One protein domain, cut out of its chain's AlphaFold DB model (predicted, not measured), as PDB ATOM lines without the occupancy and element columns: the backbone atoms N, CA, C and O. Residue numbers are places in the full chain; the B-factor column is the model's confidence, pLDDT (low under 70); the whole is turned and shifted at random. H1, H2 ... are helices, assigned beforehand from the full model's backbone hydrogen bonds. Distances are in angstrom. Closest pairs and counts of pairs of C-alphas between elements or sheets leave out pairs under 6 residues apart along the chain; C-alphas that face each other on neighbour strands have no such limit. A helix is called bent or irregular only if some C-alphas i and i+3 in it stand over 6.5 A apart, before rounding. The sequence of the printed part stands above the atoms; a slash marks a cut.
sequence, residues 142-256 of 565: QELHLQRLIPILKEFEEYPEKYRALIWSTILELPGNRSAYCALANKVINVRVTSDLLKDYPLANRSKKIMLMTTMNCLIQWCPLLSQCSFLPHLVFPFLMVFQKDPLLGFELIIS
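AT A GLANCE: This is residues 142 to 256 of the 565 residues of the protein "WD repeat-containing protein 67" of Dufourea novaeangliae (UniProt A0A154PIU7). An uneven cluster of crossed helices, with H3, H4, H7 and H8 packed round the longest one, H5, runs on through H2 to H1, a thin far end where residues 150 to 158 stick out. H7 and H8 lie between H5 and H2, and H4 is at the opposite end from H1. The printed part has 115 residues with eight named helices, H1 to H8 in order along the chain, and no named strand, and its class is all helix. It is only just compact, close to loose, with a radius of gyration of the C-alphas of 15.8 A, and only just elongated, with spans of 47 by 31 by 23 A.

IN THESE COORDINATES: Find C-alpha 146 at (-32.233, 20.287, -4.484); from there H1 runs 15.0 A to residue 156. H2, residues 161 to 171, covers 15.5 A and is irregular: C-alphas 162 and 165 are 7.5 A apart. Next come H3, residues 178 to 185, 10.2 A, and H4, residues 191 to 197, 10.4 A. Look for C-alpha 206 at (-9.590, 16.704, 23.962), where H5 begins its 24.3 A to residue 222. H6 is residues 224 to 228, 8.2 A. H7, residues 232 to 242, 16.7 A, is only just irregular, with C-alphas 235 and 238 6.8 A apart. H8, residues 247 to 256, covers 14.0 A and ends at C-alpha 256, (-22.813, 30.833, 6.266).

HOW THE PARTS SIT: Begin at the hub, H5. H3 touches it, about perpendicular at 82 degrees, closest at the C-alphas of Ala 185 and Cys 218, 5.7 A. H4 touches residues 213 to 217 of H5 alone, about perpendicular at 78 degrees; the C-alphas of Thr 194 and Asn 217 are closest, 6.6 A. H6 and H5 only just touch, and only at the corner, with 3 pairs of C-alphas within 8 A; Ile 220 and Leu 226 are closest, 5.5 A. H6 also touches H4, where the C-alphas of Val 193 and Ser 227 are closest, 6.8 A. H7 touches residues 211 to 216 of H5 alone, opposite ways at a steep tilt of 60 degrees, with the C-alphas of Leu 212 and Phe 237 closest, 6.5 A. H8 touches H5, the same way at a steep tilt of 50 degrees, with the C-alphas of Thr 215 and Phe 251 closest, 6.3 A. H7 and H8 touch at the C-alphas of Leu 240 and Gly 250, 5.7 A, opposite ways at a steep tilt of 53 degrees. Farther out, H2 is close to but not clearly touching H7, closest at the C-alphas of Ala 165 and Val 242, 6.1 A. H1 is close to but not clearly touching H2, at a shallow tilt of 34 degrees, only just short of steep; the C-alphas of Leu 146 and Ile 171 are closest, 6.9 A. H1 and H5 are apart. In H3, H4, H5 and H8 every O i to N i+4 pair is within hydrogen-bond range, against 5 of 7 in H1, 5 of 7 in H2, 4 of 7 in H7 and 0 of 1 in H6, where 2 of 2 O i to N i+3 pairs are.

THE WHOLE: The two C-alphas farthest apart are those of Glu 155 and Asn 190, 48.0 A. The printed part has no cut, and no link is long. Look at the B-factor column: the mean pLDDT of the printed part is 86.7, and residues 188 to 196 and residue 200 are under 70.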
ATOM      1  N   GLN A 142     -24.884  17.375  -9.901       79.31
ATOM      2  CA  GLN A 142     -26.119  17.059 -10.613       79.31
ATOM      3  C   GLN A 142     -27.006  16.075  -9.842       79.31
ATOM      4  O   GLN A 142     -28.215  16.273  -9.721       79.31
ATOM      5  N   GLU A 143     -26.407  15.036  -9.266       80.06
ATOM      6  CA  GLU A 143     -27.124  14.055  -8.450       80.06
ATOM      7  C   GLU A 143     -27.664  14.669  -7.150       80.06
ATOM      8  O   GLU A 143     -28.767  14.338  -6.716       80.06
ATOM      9  N   LEU A 144     -26.925  15.614  -6.567       83.25
ATOM     10  CA  LEU A 144     -27.272  16.326  -5.334       83.25
ATOM     11  C   LEU A 144     -28.075  17.617  -5.580       83.25
ATOM     12  O   LEU A 144     -28.068  18.529  -4.750       83.25
ATOM     13  N   HIS A 145     -28.785  17.724  -6.704       84.31
ATOM     14  CA  HIS A 145     -29.672  18.859  -6.945       84.31
ATOM     15  C   HIS A 145     -30.856  18.882  -5.970       84.31
ATOM     16  O   HIS A 145     -31.505  17.868  -5.704       84.31
ATOM     17  N   LEU A 146     -31.203  20.085  -5.504       84.75
ATOM     18  CA  LEU A 146     -32.233  20.287  -4.484       84.75
ATOM     19  C   LEU A 146     -33.606  19.708  -4.875       84.75
ATOM     20  O   LEU A 146     -34.312  19.167  -4.028       84.75
ATOM     21  N   GLN A 147     -33.956  19.747  -6.165       85.50
ATOM     22  CA  GLN A 147     -35.209  19.185  -6.688       85.50
ATOM     23  C   GLN A 147     -35.341  17.671  -6.461       85.50
ATOM     24  O   GLN A 147     -36.458  17.173  -6.361       85.50
ATOM     25  N   ARG A 148     -34.221  16.945  -6.357       87.88
ATOM     26  CA  ARG A 148     -34.195  15.507  -6.048       87.88
ATOM     27  C   ARG A 148     -34.077  15.241  -4.554       87.88
ATOM     28  O   ARG A 148     -34.679  14.294  -4.060       87.88
ATOM     29  N   LEU A 149     -33.339  16.088  -3.840       89.38
ATOM     30  CA  LEU A 149     -33.138  15.959  -2.398       89.38
ATOM     31  C   LEU A 149     -34.415  16.236  -1.597       89.38
ATOM     32  O   LEU A 149     -34.683  15.517  -0.643       89.38
ATOM     33  N   ILE A 150     -35.238  17.213  -1.998       89.44
ATOM     34  CA  ILE A 150     -36.482  17.544  -1.279       89.44
ATOM     35  C   ILE A 150     -37.461  16.355  -1.217       89.44
ATOM     36  O   ILE A 150     -37.956  16.082  -0.126       89.44
ATOM     37  N   PRO A 151     -37.779  15.642  -2.318       90.50
ATOM     38  CA  PRO A 151     -38.612  14.440  -2.251       90.50
ATOM     39  C   PRO A 151     -38.033  13.351  -1.345       90.50
ATOM     40  O   PRO A 151     -38.774  12.770  -0.563       90.50
ATOM     41  N   ILE A 152     -36.716  13.121  -1.404       90.12
ATOM     42  CA  ILE A 152     -36.033  12.146  -0.539       90.12
ATOM     43  C   ILE A 152     -36.194  12.549   0.928       90.12
ATOM     44  O   ILE A 152     -36.579  11.726   1.747       90.12
ATOM     45  N   LEU A 153     -35.963  13.822   1.251       91.88
ATOM     46  CA  LEU A 153     -36.120  14.327   2.609       91.88
ATOM     47  C   LEU A 153     -37.573  14.236   3.091       91.88
ATOM     48  O   LEU A 153     -37.808  13.943   4.252       91.88
ATOM     49  N   LYS A 154     -38.558  14.453   2.215       88.88
ATOM     50  CA  LYS A 154     -39.976  14.300   2.574       88.88
ATOM     51  C   LYS A 154     -40.370  12.851   2.862       88.88
ATOM     52  O   LYS A 154     -41.242  12.643   3.693       88.88
ATOM     53  N   GLU A 155     -39.767  11.893   2.163       88.94
ATOM     54  CA  GLU A 155     -40.078  10.468   2.317       88.94
ATOM     55  C   GLU A 155     -39.348   9.848   3.516       88.94
ATOM     56  O   GLU A 155     -39.940   9.097   4.286       88.94
ATOM     57  N   PHE A 156     -38.061  10.166   3.681       87.94
ATOM     58  CA  PHE A 156     -37.191   9.557   4.691       87.94
ATOM     59  C   PHE A 156     -36.989  10.418   5.941       87.94
ATOM     60  O   PHE A 156     -36.410   9.933   6.906       87.94
ATOM     61  N   GLU A 157     -37.432  11.678   5.932       88.88
ATOM     62  CA  GLU A 157     -37.322  12.673   7.018       88.88
ATOM     63  C   GLU A 157     -35.887  13.064   7.420       88.88
ATOM     64  O   GLU A 157     -35.676  14.128   7.994       88.88
ATOM     65  N   GLU A 158     -34.872  12.284   7.064       93.00
ATOM     66  CA  GLU A 158     -33.475  12.568   7.374       93.00
ATOM     67  C   GLU A 158     -32.537  12.270   6.203       93.00
ATOM     68  O   GLU A 158     -32.809  11.432   5.338       93.00
ATOM     69  N   TYR A 159     -31.381  12.935   6.190       93.19
ATOM     70  CA  TYR A 159     -30.288  12.547   5.306       93.19
ATOM     71  C   TYR A 159     -29.362  11.518   5.964       93.19
ATOM     72  O   TYR A 159     -29.079  11.597   7.157       93.19
ATOM     73  N   PRO A 160     -28.771  10.585   5.197       92.31
ATOM     74  CA  PRO A 160     -27.808   9.651   5.763       92.31
ATOM     75  C   PRO A 160     -26.578  10.368   6.337       92.31
ATOM     76  O   PRO A 160     -25.936  11.175   5.656       92.31
ATOM     77  N   GLU A 161     -26.173   9.997   7.555       89.50
ATOM     78  CA  GLU A 161     -25.069  10.635   8.292       89.50
ATOM     79  C   GLU A 161     -23.768  10.725   7.480       89.50
ATOM     80  O   GLU A 161     -23.096  11.756   7.470       89.50
ATOM     81  N   LYS A 162     -23.449   9.671   6.720       89.88
ATOM     82  CA  LYS A 162     -22.232   9.591   5.895       89.88
ATOM     83  C   LYS A 162     -22.161  10.671   4.812       89.88
ATOM     84  O   LYS A 162     -21.059  11.068   4.439       89.88
ATOM     85  N   TYR A 163     -23.309  11.109   4.298       90.31
ATOM     86  CA  TYR A 163     -23.401  12.053   3.183       90.31
ATOM     87  C   TYR A 163     -23.874  13.441   3.616       90.31
ATOM     88  O   TYR A 163     -23.755  14.376   2.832       90.31
ATOM     89  N   ARG A 164     -24.344  13.609   4.859       93.31
ATOM     90  CA  ARG A 164     -24.906  14.868   5.369       93.31
ATOM     91  C   ARG A 164     -23.989  16.074   5.161       93.31
ATOM     92  O   ARG A 164     -24.426  17.072   4.601       93.31
ATOM     93  N   ALA A 165     -22.705  15.967   5.514       93.19
ATOM     94  CA  ALA A 165     -21.745  17.056   5.307       93.19
ATOM     95  C   ALA A 165     -21.611  17.450   3.819       93.19
ATOM     96  O   ALA A 165     -21.542  18.633   3.479       93.19
ATOM     97  N   LEU A 166     -21.627  16.466   2.911       91.31
ATOM     98  CA  LEU A 166     -21.582  16.699   1.465       91.31
ATOM     99  C   LEU A 166     -22.887  17.327   0.945       91.31
ATOM    100  O   LEU A 166     -22.853  18.239   0.122       91.31
ATOM    101  N   ILE A 167     -24.033  16.864   1.442       93.00
ATOM    102  CA  ILE A 167     -25.350  17.397   1.087       93.00
ATOM    103  C   ILE A 167     -25.461  18.859   1.536       93.00
ATOM    104  O   ILE A 167     -25.726  19.729   0.710       93.00
ATOM    105  N   TRP A 168     -25.172  19.159   2.806       94.56
ATOM    106  CA  TRP A 168     -25.244  20.521   3.348       94.56
ATOM    107  C   TRP A 168     -24.290  21.475   2.627       94.56
ATOM    108  O   TRP A 168     -24.695  22.572   2.247       94.56
ATOM    109  N   SER A 169     -23.049  21.045   2.379       93.00
ATOM    110  CA  SER A 169     -22.076  21.853   1.632       93.00
ATOM    111  C   SER A 169     -22.507  22.126   0.191       93.00
ATOM    112  O   SER A 169     -22.245  23.211  -0.326       93.00
ATOM    113  N   THR A 170     -23.208  21.183  -0.444       91.19
ATOM    114  CA  THR A 170     -23.744  21.364  -1.798       91.19
ATOM    115  C   THR A 170     -24.946  22.310  -1.806       91.19
ATOM    116  O   THR A 170     -25.002  23.198  -2.653       91.19
ATOM    117  N   ILE A 171     -25.882  22.170  -0.859       91.88
ATOM    118  CA  ILE A 171     -27.088  23.016  -0.785       91.88
ATOM    119  C   ILE A 171     -26.724  24.474  -0.475       91.88
ATOM    120  O   ILE A 171     -27.284  25.383  -1.090       91.88
ATOM    121  N   LEU A 172     -25.790  24.691   0.456       91.06
ATOM    122  CA  LEU A 172     -25.312  26.021   0.852       91.06
ATOM    123  C   LEU A 172     -24.256  26.600  -0.096       91.06
ATOM    124  O   LEU A 172     -23.806  27.722   0.123       91.06
ATOM    125  N   GLU A 173     -23.864  25.849  -1.129       90.94
ATOM    126  CA  GLU A 173     -22.882  26.270  -2.133       90.94
ATOM    127  C   GLU A 173     -21.549  26.709  -1.502       90.94
ATOM    128  O   GLU A 173     -20.968  27.735  -1.861       90.94
ATOM    129  N   LEU A 174     -21.054  25.917  -0.541       92.62
ATOM    130  CA  LEU A 174     -19.822  26.234   0.178       92.62
ATOM    131  C   LEU A 174     -18.612  26.243  -0.782       92.62
ATOM    132  O   LEU A 174     -18.439  25.305  -1.571       92.62
ATOM    133  N   PRO A 175     -17.775  27.295  -0.746       90.44
ATOM    134  CA  PRO A 175     -16.771  27.537  -1.775       90.44
ATOM    135  C   PRO A 175     -15.535  26.633  -1.682       90.44
ATOM    136  O   PRO A 175     -14.848  26.451  -2.690       90.44
ATOM    137  N   GLY A 176     -15.216  26.071  -0.514       91.50
ATOM    138  CA  GLY A 176     -13.986  25.310  -0.295       91.50
ATOM    139  C   GLY A 176     -12.720  26.146  -0.523       91.50
ATOM    140  O   GLY A 176     -11.728  25.653  -1.076       91.50
ATOM    141  N   ASN A 177     -12.742  27.422  -0.136       92.81
ATOM    142  CA  ASN A 177     -11.687  28.397  -0.379       92.81
ATOM    143  C   ASN A 177     -10.530  28.217   0.623       92.81
ATOM    144  O   ASN A 177     -10.408  28.873   1.663       92.81
ATOM    145  N   ARG A 178      -9.636  27.291   0.257       91.00
ATOM    146  CA  ARG A 178      -8.443  26.913   1.031       91.00
ATOM    147  C   ARG A 178      -7.506  28.087   1.300       91.00
ATOM    148  O   ARG A 178      -6.953  28.166   2.392       91.00
ATOM    149  N   SER A 179      -7.301  28.983   0.333       90.38
ATOM    150  CA  SER A 179      -6.340  30.081   0.489       90.38
ATOM    151  C   SER A 179      -6.801  31.086   1.541       90.38
ATOM    152  O   SER A 179      -6.014  31.447   2.415       90.38
ATOM    153  N   ALA A 180      -8.079  31.478   1.516       89.94
ATOM    154  CA  ALA A 180      -8.644  32.395   2.503       89.94
ATOM    155  C   ALA A 180      -8.650  31.795   3.914       89.94
ATOM    156  O   ALA A 180      -8.289  32.473   4.874       89.94
ATOM    157  N   TYR A 181      -8.993  30.512   4.047       91.38
ATOM    158  CA  TYR A 181      -8.960  29.832   5.341       91.38
ATOM    159  C   TYR A 181      -7.542  29.702   5.900       91.38
ATOM    160  O   TYR A 181      -7.310  30.058   7.051       91.38
ATOM    161  N   CYS A 182      -6.568  29.268   5.092       88.88
ATOM    162  CA  CYS A 182      -5.172  29.190   5.531       88.88
ATOM    163  C   CYS A 182      -4.624  30.567   5.935       88.88
ATOM    164  O   CYS A 182      -3.869  30.664   6.900       88.88
ATOM    165  N   ALA A 183      -5.029  31.639   5.247       88.81
ATOM    166  CA  ALA A 183      -4.649  33.003   5.610       88.81
ATOM    167  C   ALA A 183      -5.189  33.437   6.987       88.81
ATOM    168  O   ALA A 183      -4.560  34.264   7.642       88.81
ATOM    169  N   LEU A 184      -6.324  32.890   7.435       86.88
ATOM    170  CA  LEU A 184      -6.866  33.118   8.780       86.88
ATOM    171  C   LEU A 184      -6.223  32.193   9.818       86.88
ATOM    172  O   LEU A 184      -5.812  32.656  10.877       86.88
ATOM    173  N   ALA A 185      -6.094  30.904   9.498       85.94
ATOM    174  CA  ALA A 185      -5.566  29.890  10.407       85.94
ATOM    175  C   ALA A 185      -4.085  30.111  10.765       85.94
ATOM    176  O   ALA A 185      -3.669  29.786  11.874       85.94
ATOM    177  N   ASN A 186      -3.297  30.683   9.849       82.44
ATOM    178  CA  ASN A 186      -1.866  30.924  10.053       82.44
ATOM    179  C   ASN A 186      -1.551  32.231  10.805       82.44
ATOM    180  O   ASN A 186      -0.382  32.490  11.100       82.44
ATOM    181  N   LYS A 187      -2.543  33.081  11.106       78.88
ATOM    182  CA  LYS A 187      -2.312  34.314  11.875       78.88
ATOM    183  C   LYS A 187      -2.077  33.999  13.352       78.88
ATOM    184  O   LYS A 187      -2.754  33.160  13.938       78.88
ATOM    185  N   VAL A 188      -1.128  34.707  13.967       60.72
ATOM    186  CA  VAL A 188      -0.836  34.584  15.402       60.72
ATOM    187  C   VAL A 188      -2.022  35.123  16.203       60.72
ATOM    188  O   VAL A 188      -2.443  36.262  16.017       60.72
ATOM    189  N   ILE A 189      -2.559  34.295  17.098       62.19
ATOM    190  CA  ILE A 189      -3.746  34.607  17.900       62.19
ATOM    191  C   ILE A 189      -3.368  34.745  19.371       62.19
ATOM    192  O   ILE A 189      -2.526  34.014  19.894       62.19
ATOM    193  N   ASN A 190      -4.066  35.638  20.071       63.53
ATOM    194  CA  ASN A 190      -4.014  35.726  21.522       63.53
ATOM    195  C   ASN A 190      -4.793  34.552  22.151       63.53
ATOM    196  O   ASN A 190      -5.982  34.656  22.444       63.53
ATOM    197  N   VAL A 191      -4.108  33.417  22.343       62.12
ATOM    198  CA  VAL A 191      -4.643  32.141  22.877       62.12
ATOM    199  C   VAL A 191      -5.451  32.317  24.175       62.12
ATOM    200  O   VAL A 191      -6.351  31.525  24.461       62.12
ATOM    201  N   ARG A 192      -5.170  33.375  24.948       61.50
ATOM    202  CA  ARG A 192      -5.852  33.689  26.212       61.50
ATOM    203  C   ARG A 192      -7.334  34.024  26.021       61.50
ATOM    204  O   ARG A 192      -8.157  33.496  26.757       61.50
ATOM    205  N   VAL A 193      -7.675  34.805  24.995       66.56
ATOM    206  CA  VAL A 193      -9.058  35.251  24.733       66.56
ATOM    207  C   VAL A 193      -9.967  34.058  24.426       66.56
ATOM    208  O   VAL A 193     -11.050  33.922  24.989       66.56
ATOM    209  N   THR A 194      -9.494  33.131  23.595       68.50
ATOM    210  CA  THR A 194     -10.242  31.916  23.247       68.50
ATOM    211  C   THR A 194     -10.338  30.953  24.423       68.50
ATOM    212  O   THR A 194     -11.362  30.297  24.606       68.50
ATOM    213  N   SER A 195      -9.286  30.866  25.243       69.12
ATOM    214  CA  SER A 195      -9.321  30.041  26.447       69.12
ATOM    215  C   SER A 195     -10.339  30.556  27.459       69.12
ATOM    216  O   SER A 195     -10.973  29.732  28.108       69.12
ATOM    217  N   ASP A 196     -10.490  31.873  27.602       69.81
ATOM    218  CA  ASP A 196     -11.473  32.479  28.502       69.81
ATOM    219  C   ASP A 196     -12.905  32.206  28.036       69.81
ATOM    220  O   ASP A 196     -13.734  31.790  28.840       69.81
ATOM    221  N   LEU A 197     -13.169  32.332  26.733       72.62
ATOM    222  CA  LEU A 197     -14.481  32.056  26.139       72.62
ATOM    223  C   LEU A 197     -14.918  30.588  26.290       72.62
ATOM    224  O   LEU A 197     -16.104  30.287  26.381       72.62
ATOM    225  N   LEU A 198     -13.956  29.663  26.321       78.38
ATOM    226  CA  LEU A 198     -14.204  28.228  26.471       78.38
ATOM    227  C   LEU A 198     -14.236  27.755  27.934       78.38
ATOM    228  O   LEU A 198     -14.463  26.566  28.163       78.38
ATOM    229  N   LYS A 199     -14.013  28.634  28.926       73.62
ATOM    230  CA  LYS A 199     -14.103  28.261  30.354       73.62
ATOM    231  C   LYS A 199     -15.494  27.749  30.714       73.62
ATOM    232  O   LYS A 199     -15.602  26.752  31.423       73.62
ATOM    233  N   ASP A 200     -16.517  28.383  30.155       68.69
ATOM    234  CA  ASP A 200     -17.919  28.061  30.420       68.69
ATOM    235  C   ASP A 200     -18.416  26.850  29.608       68.69
ATOM    236  O   ASP A 200     -19.534  26.386  29.811       68.69
ATOM    237  N   TYR A 201     -17.579  26.296  28.719       73.62
ATOM    238  CA  TYR A 201     -17.910  25.141  27.880       73.62
ATOM    239  C   TYR A 201     -16.851  24.022  27.981       73.62
ATOM    240  O   TYR A 201     -16.079  23.774  27.042       73.62
ATOM    241  N   PRO A 202     -16.761  23.332  29.136       72.56
ATOM    242  CA  PRO A 202     -15.785  22.272  29.341       72.56
ATOM    243  C   PRO A 202     -16.157  21.014  28.546       72.56
ATOM    244  O   PRO A 202     -17.090  20.286  28.868       72.56
ATOM    245  N   LEU A 203     -15.369  20.719  27.513       79.69
ATOM    246  CA  LEU A 203     -15.479  19.477  26.749       79.69
ATOM    247  C   LEU A 203     -14.564  18.388  27.323       79.69
ATOM    248  O   LEU A 203     -13.352  18.588  27.423       79.69
ATOM    249  N   ALA A 204     -15.130  17.211  27.613       76.38
ATOM    250  CA  ALA A 204     -14.378  16.041  28.079       76.38
ATOM    251  C   ALA A 204     -13.419  15.489  27.007       76.38
ATOM    252  O   ALA A 204     -12.318  15.031  27.307       76.38
ATOM    253  N   ASN A 205     -13.818  15.551  25.733       85.12
ATOM    254  CA  ASN A 205     -12.996  15.054  24.636       85.12
ATOM    255  C   ASN A 205     -11.992  16.119  24.165       85.12
ATOM    256  O   ASN A 205     -12.368  17.147  23.592       85.12
ATOM    257  N   ARG A 206     -10.700  15.822  24.341       85.81
ATOM    258  CA  ARG A 206      -9.590  16.704  23.962       85.81
ATOM    259  C   ARG A 206      -9.556  17.034  22.467       85.81
ATOM    260  O   ARG A 206      -9.284  18.183  22.131       85.81
ATOM    261  N   SER A 207      -9.839  16.084  21.571       86.25
ATOM    262  CA  SER A 207      -9.787  16.345  20.123       86.25
ATOM    263  C   SER A 207     -10.901  17.295  19.685       86.25
ATOM    264  O   SER A 207     -10.639  18.269  18.980       86.25
ATOM    265  N   LYS A 208     -12.123  17.085  20.191       88.38
ATOM    266  CA  LYS A 208     -13.270  17.977  19.956       88.38
ATOM    267  C   LYS A 208     -13.024  19.376  20.521       88.38
ATOM    268  O   LYS A 208     -13.343  20.362  19.865       88.38
ATOM    269  N   LYS A 209     -12.402  19.466  21.703       86.75
ATOM    270  CA  LYS A 209     -12.007  20.743  22.309       86.75
ATOM    271  C   LYS A 209     -11.007  21.505  21.442       86.75
ATOM    272  O   LYS A 209     -11.192  22.695  21.221       86.75
ATOM    273  N   ILE A 210      -9.977  20.825  20.933       86.25
ATOM    274  CA  ILE A 210      -8.986  21.434  20.034       86.25
ATOM    275  C   ILE A 210      -9.657  21.905  18.742       86.25
ATOM    276  O   ILE A 210      -9.407  23.022  18.311       86.25
ATOM    277  N   MET A 211     -10.543  21.097  18.155       86.94
ATOM    278  CA  MET A 211     -11.279  21.470  16.945       86.94
ATOM    279  C   MET A 211     -12.125  22.729  17.160       86.94
ATOM    280  O   MET A 211     -11.971  23.692  16.414       86.94
ATOM    281  N   LEU A 212     -12.943  22.757  18.218       90.44
ATOM    282  CA  LEU A 212     -13.737  23.930  18.583       90.44
ATOM    283  C   LEU A 212     -12.843  25.155  18.804       90.44
ATOM    284  O   LEU A 212     -13.114  26.218  18.259       90.44
ATOM    285  N   MET A 213     -11.748  25.002  19.549       88.50
ATOM    286  CA  MET A 213     -10.808  26.088  19.817       88.50
ATOM    287  C   MET A 213     -10.180  26.643  18.533       88.50
ATOM    288  O   MET A 213     -10.133  27.859  18.358       88.50
ATOM    289  N   THR A 214      -9.746  25.782  17.611       88.81
ATOM    290  CA  THR A 214      -9.167  26.189  16.322       88.81
ATOM    291  C   THR A 214     -10.186  26.898  15.432       88.81
ATOM    292  O   THR A 214      -9.860  27.912  14.814       88.81
ATOM    293  N   THR A 215     -11.431  26.424  15.387       91.00
ATOM    294  CA  THR A 215     -12.492  27.099  14.633       91.00
ATOM    295  C   THR A 215     -12.841  28.452  15.248       91.00
ATOM    296  O   THR A 215     -12.909  29.444  14.527       91.00
ATOM    297  N   MET A 216     -13.003  28.528  16.572       90.88
ATOM    298  CA  MET A 216     -13.276  29.784  17.283       90.88
ATOM    299  C   MET A 216     -12.160  30.806  17.065       90.88
ATOM    300  O   MET A 216     -12.429  31.972  16.799       90.88
ATOM    301  N   ASN A 217     -10.907  30.355  17.085       89.06
ATOM    302  CA  ASN A 217      -9.750  31.161  16.722       89.06
ATOM    303  C   ASN A 217      -9.872  31.760  15.311       89.06
ATOM    304  O   ASN A 217      -9.679  32.963  15.141       89.06
ATOM    305  N   CYS A 218     -10.232  30.949  14.312       90.56
ATOM    306  CA  CYS A 218     -10.432  31.431  12.942       90.56
ATOM    307  C   CYS A 218     -11.595  32.433  12.850       90.56
ATOM    308  O   CYS A 218     -11.487  33.425  12.134       90.56
ATOM    309  N   LEU A 219     -12.682  32.211  13.598       91.44
ATOM    310  CA  LEU A 219     -13.835  33.120  13.648       91.44
ATOM    311  C   LEU A 219     -13.470  34.469  14.267       91.44
ATOM    312  O   LEU A 219     -13.831  35.498  13.710       91.44
ATOM    313  N   ILE A 220     -12.712  34.479  15.366       88.75
ATOM    314  CA  ILE A 220     -12.240  35.714  16.012       88.75
ATOM    315  C   ILE A 220     -11.275  36.473  15.090       88.75
ATOM    316  O   ILE A 220     -11.321  37.696  15.024       88.75
ATOM    317  N   GLN A 221     -10.422  35.771  14.339       86.75
ATOM    318  CA  GLN A 221      -9.548  36.408  13.345       86.75
ATOM    319  C   GLN A 221     -10.318  37.002  12.167       86.75
ATOM    320  O   GLN A 221      -9.908  38.016  11.605       86.75
ATOM    321  N   TRP A 222     -11.415  36.362  11.776       89.06
ATOM    322  CA  TRP A 222     -12.299  36.878  10.743       89.06
ATOM    323  C   TRP A 222     -13.116  38.078  11.247       89.06
ATOM    324  O   TRP A 222     -13.193  39.087  10.554       89.06
ATOM    325  N   CYS A 223     -13.664  38.014  12.462       87.81
ATOM    326  CA  CYS A 223     -14.398  39.102  13.106       87.81
ATOM    327  C   CYS A 223     -14.021  39.201  14.601       87.81
ATOM    328  O   CYS A 223     -14.528  38.421  15.415       87.81
ATOM    329  N   PRO A 224     -13.172  40.174  14.997       84.44
ATOM    330  CA  PRO A 224     -12.681  40.296  16.375       84.44
ATOM    331  C   PRO A 224     -13.774  40.456  17.439       84.44
ATOM    332  O   PRO A 224     -13.610  39.983  18.566       84.44
ATOM    333  N   LEU A 225     -14.916  41.058  17.090       84.19
ATOM    334  CA  LEU A 225     -16.049  41.269  18.001       84.19
ATOM    335  C   LEU A 225     -16.690  39.960  18.484       84.19
ATOM    336  O   LEU A 225     -17.248  39.911  19.581       84.19
ATOM    337  N   LEU A 226     -16.521  38.864  17.736       87.81
ATOM    338  CA  LEU A 226     -16.988  37.539  18.148       87.81
ATOM    339  C   LEU A 226     -16.289  37.024  19.412       87.81
ATOM    340  O   LEU A 226     -16.854  36.188  20.112       87.81
ATOM    341  N   SER A 227     -15.112  37.559  19.758       83.75
ATOM    342  CA  SER A 227     -14.431  37.244  21.024       83.75
ATOM    343  C   SER A 227     -15.261  37.585  22.261       83.75
ATOM    344  O   SER A 227     -15.046  37.020  23.329       83.75
ATOM    345  N   GLN A 228     -16.205  38.517  22.127       80.75
ATOM    346  CA  GLN A 228     -17.040  38.959  23.233       80.75
ATOM    347  C   GLN A 228     -18.269  38.062  23.418       80.75
ATOM    348  O   GLN A 228     -18.825  38.038  24.512       80.75
ATOM    349  N   CYS A 229     -18.676  37.329  22.377       87.00
ATOM    350  CA  CYS A 229     -19.942  36.602  22.299       87.00
ATOM    351  C   CYS A 229     -19.887  35.258  23.045       87.00
ATOM    352  O   CYS A 229     -19.537  34.232  22.462       87.00
ATOM    353  N   SER A 230     -20.300  35.238  24.316       86.69
ATOM    354  CA  SER A 230     -20.264  34.042  25.184       86.69
ATOM    355  C   SER A 230     -21.111  32.858  24.701       86.69
ATOM    356  O   SER A 230     -20.800  31.706  24.997       86.69
ATOM    357  N   PHE A 231     -22.169  33.108  23.927       89.69
ATOM    358  CA  PHE A 231     -23.028  32.046  23.396       89.69
ATOM    359  C   PHE A 231     -22.422  31.313  22.190       89.69
ATOM    360  O   PHE A 231     -22.827  30.193  21.886       89.69
ATOM    361  N   LEU A 232     -21.441  31.910  21.507       92.06
ATOM    362  CA  LEU A 232     -20.951  31.423  20.218       92.06
ATOM    363  C   LEU A 232     -20.392  29.982  20.252       92.06
ATOM    364  O   LEU A 232     -20.697  29.232  19.326       92.06
ATOM    365  N   PRO A 233     -19.658  29.526  21.292       92.69
ATOM    366  CA  PRO A 233     -19.236  28.125  21.385       92.69
ATOM    367  C   PRO A 233     -20.399  27.121  21.335       92.69
ATOM    368  O   PRO A 233     -20.272  26.078  20.695       92.69
ATOM    369  N   HIS A 234     -21.533  27.457  21.959       91.50
ATOM    370  CA  HIS A 234     -22.730  26.613  21.999       91.50
ATOM    371  C   HIS A 234     -23.397  26.532  20.623       91.50
ATOM    372  O   HIS A 234     -23.825  25.459  20.215       91.50
ATOM    373  N   LEU A 235     -23.418  27.644  19.880       94.12
ATOM    374  CA  LEU A 235     -23.903  27.693  18.499       94.12
ATOM    375  C   LEU A 235     -23.011  26.892  17.543       94.12
ATOM    376  O   LEU A 235     -23.501  26.200  16.659       94.12
ATOM    377  N   VAL A 236     -21.693  27.011  17.695       94.56
ATOM    378  CA  VAL A 236     -20.704  26.469  16.754       94.56
ATOM    379  C   VAL A 236     -20.535  24.958  16.890       94.56
ATOM    380  O   VAL A 236     -20.386  24.249  15.891       94.56
ATOM    381  N   PHE A 237     -20.534  24.453  18.122       93.62
ATOM    382  CA  PHE A 237     -20.183  23.067  18.408       93.62
ATOM    383  C   PHE A 237     -21.043  22.018  17.667       93.62
ATOM    384  O   PHE A 237     -20.447  21.108  17.080       93.62
ATOM    385  N   PRO A 238     -22.387  22.124  17.609       94.00
ATOM    386  CA  PRO A 238     -23.231  21.165  16.893       94.00
ATOM    387  C   PRO A 238     -22.860  21.018  15.411       94.00
ATOM    388  O   PRO A 238     -22.707  19.903  14.911       94.00
ATOM    389  N   PHE A 239     -22.611  22.134  14.716       95.12
ATOM    390  CA  PHE A 239     -22.220  22.119  13.302       95.12
ATOM    391  C   PHE A 239     -20.835  21.512  13.085       95.12
ATOM    392  O   PHE A 239     -20.628  20.748  12.138       95.12
ATOM    393  N   LEU A 240     -19.885  21.783  13.986       92.69
ATOM    394  CA  LEU A 240     -18.558  21.166  13.923       92.69
ATOM    395  C   LEU A 240     -18.613  19.646  14.051       92.69
ATOM    396  O   LEU A 240     -17.804  18.954  13.433       92.69
ATOM    397  N   MET A 241     -19.574  19.111  14.806       92.56
ATOM    398  CA  MET A 241     -19.742  17.662  14.922       92.56
ATOM    399  C   MET A 241     -20.189  17.009  13.608       92.56
ATOM    400  O   MET A 241     -19.867  15.842  13.392       92.56
ATOM    401  N   VAL A 242     -20.828  17.747  12.697       92.19
ATOM    402  CA  VAL A 242     -21.162  17.257  11.347       92.19
ATOM    403  C   VAL A 242     -19.935  17.282  10.424       92.19
ATOM    404  O   VAL A 242     -19.749  16.380   9.607       92.19
ATOM    405  N   PHE A 243     -19.042  18.264  10.591       92.06
ATOM    406  CA  PHE A 243     -17.880  18.503   9.718       92.06
ATOM    407  C   PHE A 243     -16.537  18.065  10.324       92.06
ATOM    408  O   PHE A 243     -15.485  18.580   9.956       92.06
ATOM    409  N   GLN A 244     -16.533  17.054  11.200       87.31
ATOM    410  CA  GLN A 244     -15.322  16.603  11.910       87.31
ATOM    411  C   GLN A 244     -14.135  16.255  10.992       87.31
ATOM    412  O   GLN A 244     -12.982  16.367  11.403       87.31
ATOM    413  N   LYS A 245     -14.407  15.807   9.760       87.12
ATOM    414  CA  LYS A 245     -13.377  15.406   8.788       87.12
ATOM    415  C   LYS A 245     -12.789  16.575   7.996       87.12
ATOM    416  O   LYS A 245     -11.687  16.436   7.476       87.12
ATOM    417  N   ASP A 246     -13.513  17.688   7.880       89.25
ATOM    418  CA  ASP A 246     -13.112  18.828   7.054       89.25
ATOM    419  C   ASP A 246     -13.346  20.155   7.805       89.25
ATOM    420  O   ASP A 246     -14.432  20.740   7.725       89.25
ATOM    421  N   PRO A 247     -12.334  20.653   8.544       90.31
ATOM    422  CA  PRO A 247     -12.467  21.879   9.330       90.31
ATOM    423  C   PRO A 247     -12.642  23.137   8.468       90.31
ATOM    424  O   PRO A 247     -13.196  24.118   8.957       90.31
ATOM    425  N   LEU A 248     -12.211  23.117   7.198       93.25
ATOM    426  CA  LEU A 248     -12.427  24.224   6.263       93.25
ATOM    427  C   LEU A 248     -13.917  24.367   5.959       93.25
ATOM    428  O   LEU A 248     -14.481  25.441   6.148       93.25
ATOM    429  N   LEU A 249     -14.557  23.275   5.530       93.25
ATOM    430  CA  LEU A 249     -15.991  23.284   5.240       93.25
ATOM    431  C   LEU A 249     -16.819  23.523   6.507       93.25
ATOM    432  O   LEU A 249     -17.841  24.198   6.442       93.25
ATOM    433  N   GLY A 250     -16.361  23.034   7.664       94.62
ATOM    434  CA  GLY A 250     -16.976  23.352   8.953       94.62
ATOM    435  C   GLY A 250     -16.934  24.849   9.276       94.62
ATOM    436  O   GLY A 250     -17.946  25.419   9.672       94.62
ATOM    437  N   PHE A 251     -15.791  25.507   9.060       94.94
ATOM    438  CA  PHE A 251     -15.663  26.958   9.223       94.94
ATOM    439  C   PHE A 251     -16.558  27.730   8.242       94.94
ATOM    440  O   PHE A 251     -17.281  28.630   8.667       94.94
ATOM    441  N   GLU A 252     -16.547  27.359   6.958       95.62
ATOM    442  CA  GLU A 252     -17.402  27.968   5.930       95.62
ATOM    443  C   GLU A 252     -18.891  27.812   6.260       95.62
ATOM    444  O   GLU A 252     -19.646  28.776   6.179       95.62
ATOM    445  N   LEU A 253     -19.310  26.630   6.721       95.69
ATOM    446  CA  LEU A 253     -20.675  26.405   7.184       95.69
ATOM    447  C   LEU A 253     -21.048  27.391   8.293       95.69
ATOM    448  O   LEU A 253     -22.095  28.023   8.214       95.69
ATOM    449  N   ILE A 254     -20.205  27.546   9.313       95.88
ATOM    450  CA  ILE A 254     -20.511  28.419  10.451       95.88
ATOM    451  C   ILE A 254     -20.680  29.868  10.003       95.88
ATOM    452  O   ILE A 254     -21.654  30.507  10.395       95.88
ATOM    453  N   ILE A 255     -19.778  30.393   9.168       94.94
ATOM    454  CA  ILE A 255     -19.930  31.765   8.666       94.94
ATOM    455  C   ILE A 255     -21.181  31.893   7.785       94.94
ATOM    456  O   ILE A 255     -21.879  32.899   7.886       94.94
ATOM    457  N   SER A 256     -21.543  30.869   7.003       94.62
ATOM    458  CA  SER A 256     -22.813  30.833   6.266       94.62
ATOM    459  C   SER A 256     -24.030  30.843   7.195       94.62
ATOM    460  O   SER A 256     -25.005  31.531   6.891       94.62
TER     461      SER A 256